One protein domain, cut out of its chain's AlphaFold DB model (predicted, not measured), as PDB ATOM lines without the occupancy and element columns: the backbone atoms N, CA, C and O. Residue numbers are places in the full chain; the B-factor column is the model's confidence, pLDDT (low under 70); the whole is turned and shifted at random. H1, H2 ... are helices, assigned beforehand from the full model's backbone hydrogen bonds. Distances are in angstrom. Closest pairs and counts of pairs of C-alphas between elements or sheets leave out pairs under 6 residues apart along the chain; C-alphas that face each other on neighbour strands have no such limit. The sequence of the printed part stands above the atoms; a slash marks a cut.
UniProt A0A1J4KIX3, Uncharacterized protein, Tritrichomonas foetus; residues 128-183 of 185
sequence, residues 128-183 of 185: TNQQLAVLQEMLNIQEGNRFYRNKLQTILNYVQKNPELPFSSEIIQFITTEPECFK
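AT A GLANCE: This is residues 128 to 183 of the 185 residues of an uncharacterized protein of Tritrichomonas foetus (UniProt A0A1J4KIX3). One long helix, H1, makes the longest axis, and a much shorter helix, H2, folds back on its last part as a lopsided helical hairpin. Residues 128 to 148 of H1 stick out free as a long arm, and residues 177 to 183 are a free tail. The printed part has 56 residues, with two named helices in the order H1, H2 and no named strand, and its class is all helix. It is extended, a rod, with a radius of gyration of the C-alphas of 16.4 A and spans of 55 by 23 by 11 A.

HOW THE PARTS SIT: H1, residues 128 to 161, and H2, residues 168 to 176, touch, with the C-alphas of Val 159 and Ser 168 the closest, 5.8 A apart. H1 touches H2 with residues 152 to 160 alone. They run opposite ways at a shallow tilt of 26 degrees and form a helical hairpin. In both H1 and H2, every O i to N i+4 pair is within hydrogen-bond range.

IN THESE COORDINATES: H1 begins at C-alpha 128 (256.537, 148.799, 214.397) and is 49.4 A long from first to last C-alpha. H2 measures 12.4 A and ends at C-alpha 176 (220.212, 162.853, 212.594).

THE WHOLE: The C-alphas of Thr 128 and Glu 164, the two farthest apart, are 54.9 A apart. The printed part has no cut, and the link from H1 to H2 is short, with 6 residues. The mean pLDDT of the printed part is 90.9, and residues 181 to 182 are under 70.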
ATOM      1  N   THR A 128     257.501 149.169 213.349       95.44
ATOM      2  CA  THR A 128     256.537 148.799 214.397       95.44
ATOM      3  C   THR A 128     256.203 150.000 215.284       95.44
ATOM      4  O   THR A 128     255.037 150.242 215.591       95.44
ATOM      5  N   ASN A 129     257.202 150.803 215.660       95.94
ATOM      6  CA  ASN A 129     256.981 152.007 216.461       95.94
ATOM      7  C   ASN A 129     256.146 153.057 215.715       95.94
ATOM      8  O   ASN A 129     255.276 153.688 216.316       95.94
ATOM      9  N   GLN A 130     256.366 153.222 214.407       96.31
ATOM     10  CA  GLN A 130     255.548 154.109 213.573       96.31
ATOM     11  C   GLN A 130     254.091 153.626 213.506       96.31
ATOM     12  O   GLN A 130     253.168 154.419 213.691       96.31
ATOM     13  N   GLN A 131     253.871 152.321 213.320       95.50
ATOM     14  CA  GLN A 131     252.528 151.731 213.320       95.50
ATOM     15  C   GLN A 131     251.813 151.920 214.664       95.50
ATOM     16  O   GLN A 131     250.632 152.269 214.691       95.50
ATOM     17  N   LEU A 132     252.524 151.747 215.782       96.31
ATOM     18  CA  LEU A 132     251.981 151.998 217.119       96.31
ATOM     19  C   LEU A 132     251.564 153.462 217.309       96.31
ATOM     20  O   LEU A 132     250.506 153.718 217.882       96.31
ATOM     21  N   ALA A 133     252.349 154.417 216.803       96.69
ATOM     22  CA  ALA A 133     252.007 155.836 216.884       96.69
ATOM     23  C   ALA A 133     250.706 156.161 216.129       96.69
ATOM     24  O   ALA A 133     249.830 156.832 216.676       96.69
ATOM     25  N   VAL A 134     250.539 155.624 214.915       96.44
ATOM     26  CA  VAL A 134     249.313 155.802 214.119       96.44
ATOM     27  C   VAL A 134     248.107 155.164 214.810       96.44
ATOM     28  O   VAL A 134     247.040 155.771 214.887       96.44
ATOM     29  N   LEU A 135     248.261 153.957 215.361       96.69
ATOM     30  CA  LEU A 135     247.191 153.300 216.115       96.69
ATOM     31  C   LEU A 135     246.759 154.131 217.328       96.69
ATOM     32  O   LEU A 135     245.561 154.270 217.577       96.69
ATOM     33  N   GLN A 136     247.710 154.725 218.050       96.06
ATOM     34  CA  GLN A 136     247.406 155.594 219.183       96.06
ATOM     35  C   GLN A 136     246.619 156.840 218.755       96.06
ATOM     36  O   GLN A 136     245.671 157.235 219.435       96.06
ATOM     37  N   GLU A 137     246.970 157.448 217.622       97.12
ATOM     38  CA  GLU A 137     246.225 158.579 217.066       97.12
ATOM     39  C   GLU A 137     244.786 158.187 216.705       97.12
ATOM     40  O   GLU A 137     243.838 158.875 217.088       97.12
ATOM     41  N   MET A 138     244.604 157.040 216.048       94.94
ATOM     42  CA  MET A 138     243.279 156.534 215.683       94.94
ATOM     43  C   MET A 138     242.413 156.238 216.911       94.94
ATOM     44  O   MET A 138     241.220 156.551 216.909       94.94
ATOM     45  N   LEU A 139     243.005 155.702 217.983       95.44
ATOM     46  CA  LEU A 139     242.314 155.510 219.259       95.44
ATOM     47  C   LEU A 139     241.883 156.846 219.875       95.44
ATOM     48  O   LEU A 139     240.729 156.983 220.276       95.44
ATOM     49  N   ASN A 140     242.755 157.857 219.876       96.12
ATOM     50  CA  ASN A 140     242.410 159.190 220.380       96.12
ATOM     51  C   ASN A 140     241.255 159.818 219.577       96.12
ATOM     52  O   ASN A 140     240.331 160.400 220.152       96.12
ATOM     53  N   ILE A 141     241.264 159.663 218.248       94.75
ATOM     54  CA  ILE A 141     240.170 160.108 217.373       94.75
ATOM     55  C   ILE A 141     238.880 159.352 217.707       94.75
ATOM     56  O   ILE A 141     237.812 159.961 217.814       94.75
ATOM     57  N   GLN A 142     238.952 158.036 217.911       94.12
ATOM     58  CA  GLN A 142     237.798 157.217 218.275       94.12
ATOM     59  C   GLN A 142     237.201 157.634 219.627       94.12
ATOM     60  O   GLN A 142     235.977 157.751 219.746       94.12
ATOM     61  N   GLU A 143     238.036 157.885 220.636       95.12
ATOM     62  CA  GLU A 143     237.603 158.372 221.948       95.12
ATOM     63  C   GLU A 143     236.955 159.756 221.853       95.12
ATOM     64  O   GLU A 143     235.864 159.963 222.396       95.12
ATOM     65  N   GLY A 144     237.562 160.672 221.092       93.69
ATOM     66  CA  GLY A 144     236.986 161.983 220.794       93.69
ATOM     67  C   GLY A 144     235.617 161.863 220.121       93.69
ATOM     68  O   GLY A 144     234.635 162.446 220.583       93.69
ATOM     69  N   ASN A 145     235.507 161.024 219.091       91.00
ATOM     70  CA  ASN A 145     234.248 160.762 218.397       91.00
ATOM     71  C   ASN A 145     233.184 160.177 219.331       91.00
ATOM     72  O   ASN A 145     232.026 160.597 219.288       91.00
ATOM     73  N   ARG A 146     233.555 159.243 220.213       92.88
ATOM     74  CA  ARG A 146     232.642 158.683 221.219       92.88
ATOM     75  C   ARG A 146     232.140 159.765 222.175       92.88
ATOM     76  O   ARG A 146     230.942 159.823 222.455       92.88
ATOM     77  N   PHE A 147     233.028 160.634 222.650       94.88
ATOM     78  CA  PHE A 147     232.667 161.757 223.511       94.88
ATOM     79  C   PHE A 147     231.678 162.712 222.828       94.88
ATOM     80  O   PHE A 147     230.641 163.042 223.412       94.88
ATOM     81  N   TYR A 148     231.945 163.112 221.580       91.94
ATOM     82  CA  TYR A 148     231.051 164.002 220.833       91.94
ATOM     83  C   TYR A 148     229.704 163.346 220.517       91.94
ATOM     84  O   TYR A 148     228.670 163.987 220.707       91.94
ATOM     85  N   ARG A 149     229.681 162.060 220.143       89.25
ATOM     86  CA  ARG A 149     228.427 161.310 219.944       89.25
ATOM     87  C   ARG A 149     227.567 161.294 221.207       89.25
ATOM     88  O   ARG A 149     226.372 161.563 221.129       89.25
ATOM     89  N   ASN A 150     228.164 161.067 222.378       93.69
ATOM     90  CA  ASN A 150     227.430 161.092 223.648       93.69
ATOM     91  C   ASN A 150     226.844 162.482 223.961       93.69
ATOM     92  O   ASN A 150     225.711 162.587 224.439       93.69
ATOM     93  N   LYS A 151     227.588 163.559 223.672       94.12
ATOM     94  CA  LYS A 151     227.083 164.935 223.811       94.12
ATOM     95  C   LYS A 151     225.913 165.216 222.870       94.12
ATOM     96  O   LYS A 151     224.890 165.718 223.331       94.12
ATOM     97  N   LEU A 152     226.038 164.855 221.593       92.38
ATOM     98  CA  LEU A 152     224.965 165.021 220.611       92.38
ATOM     99  C   LEU A 152     223.714 164.239 221.019       92.38
ATOM    100  O   LEU A 152     222.622 164.796 220.993       92.38
ATOM    101  N   GLN A 153     223.870 163.005 221.504       92.25
ATOM    102  CA  GLN A 153     222.747 162.214 222.008       92.25
ATOM    103  C   GLN A 153     222.067 162.875 223.216       92.25
ATOM    104  O   GLN A 153     220.845 162.845 223.333       92.25
ATOM    105  N   THR A 154     222.838 163.498 224.111       94.75
ATOM    106  CA  THR A 154     222.291 164.219 225.272       94.75
ATOM    107  C   THR A 154     221.450 165.419 224.834       94.75
ATOM    108  O   THR A 154     220.344 165.605 225.341       94.75
ATOM    109  N   ILE A 155     221.941 166.195 223.861       93.00
ATOM    110  CA  ILE A 155     221.209 167.327 223.274       93.00
ATOM    111  C   ILE A 155     219.943 166.833 222.574       93.00
ATOM    112  O   ILE A 155     218.861 167.348 222.841       93.00
ATOM    113  N   LEU A 156     220.060 165.799 221.738       93.50
ATOM    114  CA  LEU A 156     218.936 165.218 221.008       93.50
ATOM    115  C   LEU A 156     217.828 164.763 221.967       93.50
ATOM    116  O   LEU A 156     216.670 165.140 221.799       93.50
ATOM    117  N   ASN A 157     218.197 164.039 223.026       94.00
ATOM    118  CA  ASN A 157     217.264 163.591 224.059       94.00
ATOM    119  C   ASN A 157     216.586 164.762 224.786       94.00
ATOM    120  O   ASN A 157     215.430 164.646 225.186       94.00
ATOM    121  N   TYR A 158     217.301 165.869 225.012       94.19
ATOM    122  CA  TYR A 158     216.743 167.053 225.660       94.19
ATOM    123  C   TYR A 158     215.731 167.763 224.754       94.19
ATOM    124  O   TYR A 158     214.616 168.035 225.189       94.19
ATOM    125  N   VAL A 159     216.082 168.000 223.488       94.00
ATOM    126  CA  VAL A 159     215.212 168.680 222.514       94.00
ATOM    127  C   VAL A 159     213.960 167.853 222.213       94.00
ATOM    128  O   VAL A 159     212.861 168.394 222.183       94.00
ATOM    129  N   GLN A 160     214.085 166.527 222.091       89.81
ATOM    130  CA  GLN A 160     212.936 165.633 221.890       89.81
ATOM    131  C   GLN A 160     211.948 165.631 223.067       89.81
ATOM    132  O   GLN A 160     210.760 165.391 222.867       89.81
ATOM    133  N   LYS A 161     212.420 165.891 224.292       94.50
ATOM    134  CA  LYS A 161     211.566 166.000 225.486       94.50
ATOM    135  C   LYS A 161     210.920 167.376 225.657       94.50
ATOM    136  O   LYS A 161     209.976 167.473 226.430       94.50
ATOM    137  N   ASN A 162     211.427 168.401 224.973       93.31
ATOM    138  CA  ASN A 162     210.962 169.787 225.062       93.31
ATOM    139  C   ASN A 162     210.737 170.341 223.634       93.31
ATOM    140  O   ASN A 162     211.491 171.205 223.175       93.31
ATOM    141  N   PRO A 163     209.771 169.789 222.873       89.19
ATOM    142  CA  PRO A 163     209.585 170.101 221.453       89.19
ATOM    143  C   PRO A 163     209.200 171.563 221.185       89.19
ATOM    144  O   PRO A 163     209.446 172.070 220.092       89.19
ATOM    145  N   GLU A 164     208.625 172.248 222.172       92.25
ATOM    146  CA  GLU A 164     208.246 173.662 222.121       92.25
ATOM    147  C   GLU A 164     209.433 174.639 222.112       92.25
ATOM    148  O   GLU A 164     209.237 175.836 221.884       92.25
ATOM    149  N   LEU A 165     210.659 174.160 222.354       90.94
ATOM    150  CA  LEU A 165     211.852 174.997 222.289       90.94
ATOM    151  C   LEU A 165     212.070 175.554 220.868       90.94
ATOM    152  O   LEU A 165     211.883 174.831 219.885       90.94
ATOM    153  N   PRO A 166     212.531 176.811 220.734       91.69
ATOM    154  CA  PRO A 166     212.902 177.368 219.439       91.69
ATOM    155  C   PRO A 166     213.945 176.499 218.726       91.69
ATOM    156  O   PRO A 166     214.907 176.044 219.345       91.69
ATOM    157  N   PHE A 167     213.770 176.318 217.416       90.19
ATOM    158  CA  PHE A 167     214.665 175.559 216.532       90.19
ATOM    159  C   PHE A 167     214.797 174.056 216.845       90.19
ATOM    160  O   PHE A 167     215.753 173.402 216.418       90.19
ATOM    161  N   SER A 168     213.861 173.485 217.613       89.00
ATOM    162  CA  SER A 168     213.905 172.077 218.020       89.00
ATOM    163  C   SER A 168     213.966 171.119 216.825       89.00
ATOM    164  O   SER A 168     214.752 170.169 216.823       89.00
ATOM    165  N   SER A 169     213.190 171.397 215.777       88.69
ATOM    166  CA  SER A 169     213.132 170.582 214.560       88.69
ATOM    167  C   SER A 169     214.424 170.656 213.743       88.69
ATOM    168  O   SER A 169     214.930 169.625 213.302       88.69
ATOM    169  N   GLU A 170     215.006 171.846 213.606       91.88
ATOM    170  CA  GLU A 170     216.256 172.078 212.882       91.88
ATOM    171  C   GLU A 170     217.444 171.399 213.572       91.88
ATOM    172  O   GLU A 170     218.280 170.789 212.905       91.88
ATOM    173  N   ILE A 171     217.499 171.441 214.907       88.88
ATOM    174  CA  ILE A 171     218.543 170.759 215.683       88.88
ATOM    175  C   ILE A 171     218.425 169.239 215.528       88.88
ATOM    176  O   ILE A 171     219.438 168.569 215.325       88.88
ATOM    177  N   ILE A 172     217.207 168.684 215.593       89.06
ATOM    178  CA  ILE A 172     216.989 167.246 215.378       89.06
ATOM    179  C   ILE A 172     217.480 166.854 213.985       89.06
ATOM    180  O   ILE A 172     218.277 165.925 213.874       89.06
ATOM    181  N   GLN A 173     217.062 167.583 212.946       90.62
ATOM    182  CA  GLN A 173     217.457 167.302 211.568       90.62
ATOM    183  C   GLN A 173     218.976 167.387 211.380       90.62
ATOM    184  O   GLN A 173     219.561 166.508 210.751       90.62
ATOM    185  N   PHE A 174     219.629 168.400 211.952       88.69
ATOM    186  CA  PHE A 174     221.081 168.548 211.872       88.69
ATOM    187  C   PHE A 174     221.828 167.360 212.493       88.69
ATOM    188  O   PHE A 174     222.802 166.882 211.919       88.69
ATOM    189  N   ILE A 175     221.374 166.862 213.648       87.50
ATOM    190  CA  ILE A 175     222.042 165.762 214.360       87.50
ATOM    191  C   ILE A 175     221.796 164.403 213.687       87.50
ATOM    192  O   ILE A 175     222.685 163.553 213.699       87.50
ATOM    193  N   THR A 176     220.599 164.166 213.142       86.00
ATOM    194  CA  THR A 176     220.212 162.853 212.594       86.00
ATOM    195  C   THR A 176     220.517 162.682 211.111       86.00
ATOM    196  O   THR A 176     220.473 161.555 210.618       86.00
ATOM    197  N   THR A 177     220.823 163.764 210.390       87.00
ATOM    198  CA  THR A 177     221.194 163.672 208.975       87.00
ATOM    199  C   THR A 177     222.573 163.040 208.843       87.00
ATOM    200  O   THR A 177     223.565 163.558 209.353       87.00
ATOM    201  N   GLU A 178     222.638 161.919 208.128       79.50
ATOM    202  CA  GLU A 178     223.899 161.255 207.820       79.50
ATOM    203  C   GLU A 178     224.779 162.157 206.934       79.50
ATOM    204  O   GLU A 178     224.322 162.579 205.859       79.50
ATOM    205  N   PRO A 179     226.019 162.475 207.354       78.31
ATOM    206  CA  PRO A 179     226.919 163.294 206.553       78.31
ATOM    207  C   PRO A 179     227.231 162.615 205.219       78.31
ATOM    208  O   PRO A 179     227.409 161.401 205.156       78.31
ATOM    209  N   GLU A 180     227.349 163.401 204.149       78.44
ATOM    210  CA  GLU A 180     227.572 162.874 202.794       78.44
ATOM    211  C   GLU A 180     228.838 162.022 202.677       78.44
ATOM    212  O   GLU A 180     228.844 161.048 201.937       78.44
ATOM    213  N   CYS A 181     229.873 162.310 203.471       69.38
ATOM    214  CA  CYS A 181     231.109 161.529 203.500       69.38
ATOM    215  C   CYS A 181     230.963 160.096 204.052       69.38
ATOM    216  O   CYS A 181     231.913 159.323 203.945       69.38
ATOM    217  N   PHE A 182     229.814 159.734 204.636       67.31
ATOM    218  CA  PHE A 182     229.502 158.367 205.077       67.31
ATOM    219  C   PHE A 182     228.548 157.627 204.134       67.31
ATOM    220  O   PHE A 182     228.320 156.432 204.317       67.31
ATOM    221  N   LYS A 183     228.009 158.304 203.114       76.75
ATOM    222  CA  LYS A 183     227.174 157.662 202.100       76.75
ATOM    223  C   LYS A 183     228.100 156.941 201.121       76.75
ATOM    224  O   LYS A 183     228.893 157.579 200.437       76.75
TER     225      LYS A 183